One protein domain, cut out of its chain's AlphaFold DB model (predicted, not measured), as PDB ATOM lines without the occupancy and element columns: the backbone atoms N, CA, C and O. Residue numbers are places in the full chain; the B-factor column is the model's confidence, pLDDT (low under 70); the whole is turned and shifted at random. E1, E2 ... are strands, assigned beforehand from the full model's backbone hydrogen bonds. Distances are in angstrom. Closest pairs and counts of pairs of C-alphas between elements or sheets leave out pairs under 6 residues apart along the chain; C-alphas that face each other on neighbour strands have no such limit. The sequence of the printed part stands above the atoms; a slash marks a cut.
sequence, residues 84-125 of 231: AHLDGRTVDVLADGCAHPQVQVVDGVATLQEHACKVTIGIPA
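What this domain is: This is residues 84 to 125 of the 231 residues of an uncharacterized protein of Acidobacteria bacterium (UniProt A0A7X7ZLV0). A small antiparallel sheet of three strands, with E1 in the middle between E2 and E4, has the sharply bent strand E3 folded back over one of its faces. The backbone passes from the end of E2 beneath that face along E3 and returns to the sheet at E4, and no named element covers the other face. The printed part has 42 residues, with four named strands in the order E1, E2, E3, E4 and no named helix; the class is all strand. The sheet's order is E2, E1, E4. The whole is compact and rounded, with a radius of gyration of the C-alphas of 9.4 A and spans of 24 by 21 by 14 A.

How they stand to each other: In the sheet E1, residues 90 to 95, is the inner strand. E2, residues 98 to 104, is an edge strand and forms a hairpin with E1, antiparallel, with 154 degrees between their N-to-C directions. Across this pair N 91 and O 103 are 2.8 A apart and N 98 and O 95 are 2.9 A apart, within hydrogen-bond range. E4, residues 119 to 122, is the other edge strand, antiparallel to E1, also with 154 degrees between their directions. Here N 92 and O 122 are 2.9 A apart and N 120 and O 94 are 2.9 A apart, within hydrogen-bond range. E3, residues 109 to 116, pairs with no named strand and bends by 103 degrees at residue 113. Its closest C-alphas to E2 are those of Ala 110 and Val 103, 6.6 A apart. Its closest C-alphas to E1 are those of Ala 116 and Ala 95, 5.7 A apart, the one pair of these two strands within 8 A. E3 and E4 meet only through their link.

Where its parts are: E1 begins with C-alpha 90 at (-20.042, 2.341, 8.293) and measures 15.6 A from first to last C-alpha. E2, residues 98 to 104, measures 18.0 A. E3, the longest strand by residues with 8, measures 14.4 A from C-alpha 109 at (-16.868, 8.005, -1.193) to C-alpha 116. E4, residues 119 to 122, measures 9.9 A and ends with C-alpha 122 at (-17.884, -3.997, 2.585).

The domain as a whole: The two C-alphas farthest apart are those of Gly 97 and Asp 107, 25.5 A. The C-alphas of the first and last printed residues, Ala 84 and Ala 125, are 19.1 A apart. The printed part has no cut, and the links E1 to E2, E2 to E3 and E3 to E4 are tight. The mean pLDDT of the printed part of this model is 92.8, and no printed residue is under 70.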
ATOM      1  N   ALA A  84     -20.623   4.326  -4.044       95.56
ATOM      2  CA  ALA A  84     -21.953   4.950  -3.971       95.56
ATOM      3  C   ALA A  84     -23.079   4.046  -3.423       95.56
ATOM      4  O   ALA A  84     -24.041   4.535  -2.843       95.56
ATOM      5  N   HIS A  85     -22.965   2.725  -3.567       95.25
ATOM      6  CA  HIS A  85     -23.953   1.769  -3.056       95.25
ATOM      7  C   HIS A  85     -23.902   1.563  -1.527       95.25
ATOM      8  O   HIS A  85     -24.818   0.962  -0.971       95.25
ATOM      9  N   LEU A  86     -22.851   2.042  -0.850       95.94
ATOM     10  CA  LEU A  86     -22.661   1.946   0.604       95.94
ATOM     11  C   LEU A  86     -22.812   3.303   1.301       95.94
ATOM     12  O   LEU A  86     -22.421   3.438   2.459       95.94
ATOM     13  N   ASP A  87     -23.362   4.304   0.614       96.06
ATOM     14  CA  ASP A  87     -23.460   5.661   1.143       96.06
ATOM     15  C   ASP A  87     -24.230   5.731   2.476       96.06
ATOM     16  O   ASP A  87     -25.242   5.051   2.681       96.06
ATOM     17  N   GLY A  88     -23.698   6.505   3.425       95.88
ATOM     18  CA  GLY A  88     -24.225   6.625   4.785       95.88
ATOM     19  C   GLY A  88     -24.018   5.397   5.684       95.88
ATOM     20  O   GLY A  88     -24.501   5.391   6.820       95.88
ATOM     21  N   ARG A  89     -23.323   4.346   5.224       95.88
ATOM     22  CA  ARG A  89     -22.983   3.168   6.040       95.88
ATOM     23  C   ARG A  89     -21.574   3.274   6.616       95.88
ATOM     24  O   ARG A  89     -20.682   3.882   6.030       95.88
ATOM     25  N   THR A  90     -21.381   2.652   7.777       95.88
ATOM     26  CA  THR A  90     -20.042   2.341   8.293       95.88
ATOM     27  C   THR A  90     -19.577   1.046   7.643       95.88
ATOM     28  O   THR A  90     -20.330   0.071   7.626       95.88
ATOM     29  N   VAL A  91     -18.374   1.058   7.078       95.06
ATOM     30  CA  VAL A  91     -17.804  -0.040   6.294       95.06
ATOM     31  C   VAL A  91     -16.499  -0.530   6.907       95.06
ATOM     32  O   VAL A  91     -15.713   0.261   7.435       95.06
ATOM     33  N   ASP A  92     -16.270  -1.836   6.799       95.25
ATOM     34  CA  ASP A  92     -14.961  -2.440   7.019       95.25
ATOM     35  C   ASP A  92     -14.149  -2.355   5.729       95.25
ATOM     36  O   ASP A  92     -14.675  -2.461   4.613       95.25
ATOM     37  N   VAL A  93     -12.844  -2.157   5.894       94.38
ATOM     38  CA  VAL A  93     -11.927  -1.922   4.786       94.38
ATOM     39  C   VAL A  93     -10.720  -2.840   4.928       94.38
ATOM     40  O   VAL A  93      -9.988  -2.785   5.918       94.38
ATOM     41  N   LEU A  94     -10.495  -3.670   3.912       92.00
ATOM     42  CA  LEU A  94      -9.263  -4.430   3.731       92.00
ATOM     43  C   LEU A  94      -8.412  -3.715   2.679       92.00
ATOM     44  O   LEU A  94      -8.751  -3.719   1.494       92.00
ATOM     45  N   ALA A  95      -7.322  -3.088   3.113       91.38
ATOM     46  CA  ALA A  95      -6.441  -2.267   2.291       91.38
ATOM     47  C   ALA A  95      -5.089  -2.967   2.094       91.38
ATOM     48  O   ALA A  95      -4.349  -3.176   3.049       91.38
ATOM     49  N   ASP A  96      -4.770  -3.351   0.854       86.31
ATOM     50  CA  ASP A  96      -3.532  -4.055   0.480       86.31
ATOM     51  C   ASP A  96      -3.197  -5.273   1.371       86.31
ATOM     52  O   ASP A  96      -2.033  -5.565   1.637       86.31
ATOM     53  N   GLY A  97      -4.225  -5.992   1.838       81.69
ATOM     54  CA  GLY A  97      -4.075  -7.164   2.710       81.69
ATOM     55  C   GLY A  97      -3.991  -6.857   4.211       81.69
ATOM     56  O   GLY A  97      -3.869  -7.785   5.005       81.69
ATOM     57  N   CYS A  98      -4.099  -5.589   4.612       84.44
ATOM     58  CA  CYS A  98      -4.157  -5.162   6.008       84.44
ATOM     59  C   CYS A  98      -5.558  -4.658   6.373       84.44
ATOM     60  O   CYS A  98      -6.219  -3.986   5.577       84.44
ATOM     61  N   ALA A  99      -6.006  -4.950   7.596       89.50
ATOM     62  CA  ALA A  99      -7.227  -4.359   8.128       89.50
ATOM     63  C   ALA A  99      -7.015  -2.858   8.370       89.50
ATOM     64  O   ALA A  99      -6.031  -2.453   8.989       89.50
ATOM     65  N   HIS A 100      -7.948  -2.045   7.889       91.81
ATOM     66  CA  HIS A 100      -8.001  -0.612   8.144       91.81
ATOM     67  C   HIS A 100      -9.138  -0.317   9.139       91.81
ATOM     68  O   HIS A 100     -10.129  -1.053   9.162       91.81
ATOM     69  N   PRO A 101      -9.034   0.741   9.966       92.56
ATOM     70  CA  PRO A 101     -10.142   1.179  10.810       92.56
ATOM     71  C   PRO A 101     -11.440   1.385  10.021       92.56
ATOM     72  O   PRO A 101     -11.415   1.733   8.840       92.56
ATOM     73  N   GLN A 102     -12.581   1.206  10.681       94.44
ATOM     74  CA  GLN A 102     -13.876   1.443  10.051       94.44
ATOM     75  C   GLN A 102     -13.998   2.879   9.542       94.44
ATOM     76  O   GLN A 102     -13.587   3.832  10.206       94.44
ATOM     77  N   VAL A 103     -14.583   3.020   8.355       95.00
ATOM     78  CA  VAL A 103     -14.800   4.310   7.696       95.00
ATOM     79  C   VAL A 103     -16.295   4.500   7.483       95.00
ATOM     80  O   VAL A 103     -17.007   3.555   7.150       95.00
ATOM     81  N   GLN A 104     -16.788   5.721   7.669       96.06
ATOM     82  CA  GLN A 104     -18.134   6.083   7.238       96.06
ATOM     83  C   GLN A 104     -18.083   6.568   5.791       96.06
ATOM     84  O   GLN A 104     -17.290   7.450   5.461       96.06
ATOM     85  N   VAL A 105     -18.928   6.001   4.934       96.62
ATOM     86  CA  VAL A 105     -19.070   6.466   3.551       96.62
ATOM     87  C   VAL A 105     -19.916   7.735   3.542       96.62
ATOM     88  O   VAL A 105     -21.017   7.746   4.100       96.62
ATOM     89  N   VAL A 106     -19.393   8.786   2.912       96.25
ATOM     90  CA  VAL A 106     -20.053  10.090   2.770       96.25
ATOM     91  C   VAL A 106     -20.013  10.495   1.302       96.25
ATOM     92  O   VAL A 106     -18.971  10.369   0.658       96.25
ATOM     93  N   ASP A 107     -21.150  10.943   0.768       95.62
ATOM     94  CA  ASP A 107     -21.328  11.319  -0.640       95.62
ATOM     95  C   ASP A 107     -20.869  10.217  -1.617       95.62
ATOM     96  O   ASP A 107     -20.337  10.468  -2.699       95.62
ATOM     97  N   GLY A 108     -21.049   8.955  -1.216       94.00
ATOM     98  CA  GLY A 108     -20.653   7.787  -1.993       94.00
ATOM     99  C   GLY A 108     -19.143   7.554  -2.091       94.00
ATOM    100  O   GLY A 108     -18.718   6.785  -2.957       94.00
ATOM    101  N   VAL A 109     -18.329   8.174  -1.232       95.50
ATOM    102  CA  VAL A 109     -16.868   8.005  -1.193       95.50
ATOM    103  C   VAL A 109     -16.415   7.503   0.179       95.50
ATOM    104  O   VAL A 109     -16.809   8.025   1.221       95.50
ATOM    105  N   ALA A 110     -15.566   6.476   0.180       95.69
ATOM    106  CA  ALA A 110     -14.842   6.019   1.358       95.69
ATOM    107  C   ALA A 110     -13.433   6.622   1.357       95.69
ATOM    108  O   ALA A 110     -12.667   6.405   0.414       95.69
ATOM    109  N   THR A 111     -13.094   7.348   2.423       95.44
ATOM    110  CA  THR A 111     -11.786   7.995   2.597       95.44
ATOM    111  C   THR A 111     -10.977   7.271   3.670       95.44
ATOM    112  O   THR A 111     -11.348   7.261   4.843       95.44
ATOM    113  N   LEU A 112      -9.871   6.655   3.264       93.81
ATOM    114  CA  LEU A 112      -8.935   5.937   4.126       93.81
ATOM    115  C   LEU A 112      -7.922   6.903   4.764       93.81
ATOM    116  O   LEU A 112      -7.634   7.974   4.232       93.81
ATOM    117  N   GLN A 113      -7.348   6.491   5.896       91.94
ATOM    118  CA  GLN A 113      -6.275   7.203   6.600       91.94
ATOM    119  C   GLN A 113      -4.904   6.980   5.947       91.94
ATOM    120  O   GLN A 113      -4.011   7.812   6.085       91.94
ATOM    121  N   GLU A 114      -4.744   5.870   5.224       88.12
ATOM    122  CA  GLU A 114      -3.516   5.510   4.520       88.12
ATOM    123  C   GLU A 114      -3.781   5.263   3.033       88.12
ATOM    124  O   GLU A 114      -4.845   4.784   2.637       88.12
ATOM    125  N   HIS A 115      -2.790   5.572   2.192       89.94
ATOM    126  CA  HIS A 115      -2.874   5.306   0.760       89.94
ATOM    127  C   HIS A 115      -2.837   3.799   0.497       89.94
ATOM    128  O   HIS A 115      -1.893   3.131   0.928       89.94
ATOM    129  N   ALA A 116      -3.779   3.289  -0.294       90.25
ATOM    130  CA  ALA A 116      -3.866   1.880  -0.674       90.25
ATOM    131  C   ALA A 116      -4.010   1.704  -2.193       90.25
ATOM    132  O   ALA A 116      -4.530   2.590  -2.873       90.25
ATOM    133  N   CYS A 117      -3.537   0.581  -2.742       87.94
ATOM    134  CA  CYS A 117      -3.679   0.275  -4.172       87.94
ATOM    135  C   CYS A 117      -4.903  -0.602  -4.450       87.94
ATOM    136  O   CYS A 117      -5.674  -0.331  -5.371       87.94
ATOM    137  N   LYS A 118      -5.053  -1.687  -3.692       88.38
ATOM    138  CA  LYS A 118      -6.135  -2.655  -3.815       88.38
ATOM    139  C   LYS A 118      -6.922  -2.644  -2.520       88.38
ATOM    140  O   LYS A 118      -6.383  -2.933  -1.454       88.38
ATOM    141  N   VAL A 119      -8.203  -2.322  -2.629       91.94
ATOM    142  CA  VAL A 119      -9.077  -2.200  -1.468       91.94
ATOM    143  C   VAL A 119     -10.329  -3.031  -1.683       91.94
ATOM    144  O   VAL A 119     -10.930  -3.004  -2.757       91.94
ATOM    145  N   THR A 120     -10.717  -3.774  -0.654       93.50
ATOM    146  CA  THR A 120     -12.031  -4.407  -0.557       93.50
ATOM    147  C   THR A 120     -12.803  -3.695   0.541       93.50
ATOM    148  O   THR A 120     -12.345  -3.624   1.679       93.50
ATOM    149  N   ILE A 121     -13.950  -3.127   0.174       94.88
ATOM    150  CA  ILE A 121     -14.813  -2.348   1.063       94.88
ATOM    151  C   ILE A 121     -16.150  -3.067   1.146       94.88
ATOM    152  O   ILE A 121     -16.727  -3.414   0.114       94.88
ATOM    153  N   GLY A 122     -16.633  -3.289   2.362       93.94
ATOM    154  CA  GLY A 122     -17.884  -3.997   2.585       93.94
ATOM    155  C   GLY A 122     -18.541  -3.625   3.903       93.94
ATOM    156  O   GLY A 122     -17.964  -2.943   4.747       93.94
ATOM    157  N   ILE A 123     -19.781  -4.078   4.072       93.69
ATOM    158  CA  ILE A 123     -20.460  -3.991   5.364       93.69
ATOM    159  C   ILE A 123     -19.697  -4.862   6.372       93.69
ATOM    160  O   ILE A 123     -19.348  -5.991   6.015       93.69
ATOM    161  N   PRO A 124     -19.455  -4.377   7.604       92.62
ATOM    162  CA  PRO A 124     -18.808  -5.166   8.637       92.62
ATOM    163  C   PRO A 124     -19.560  -6.473   8.867       92.62
ATOM    164  O   PRO A 124     -20.759  -6.473   9.162       92.62
ATOM    165  N   ALA A 125     -18.852  -7.584   8.717       87.06
ATOM    166  CA  ALA A 125     -19.375  -8.919   8.950       87.06
ATOM    167  C   ALA A 125     -18.663  -9.487  10.174       87.06
ATOM    168  O   ALA A 125     -17.555 -10.003  10.077       87.06
TER     169      ALA A 125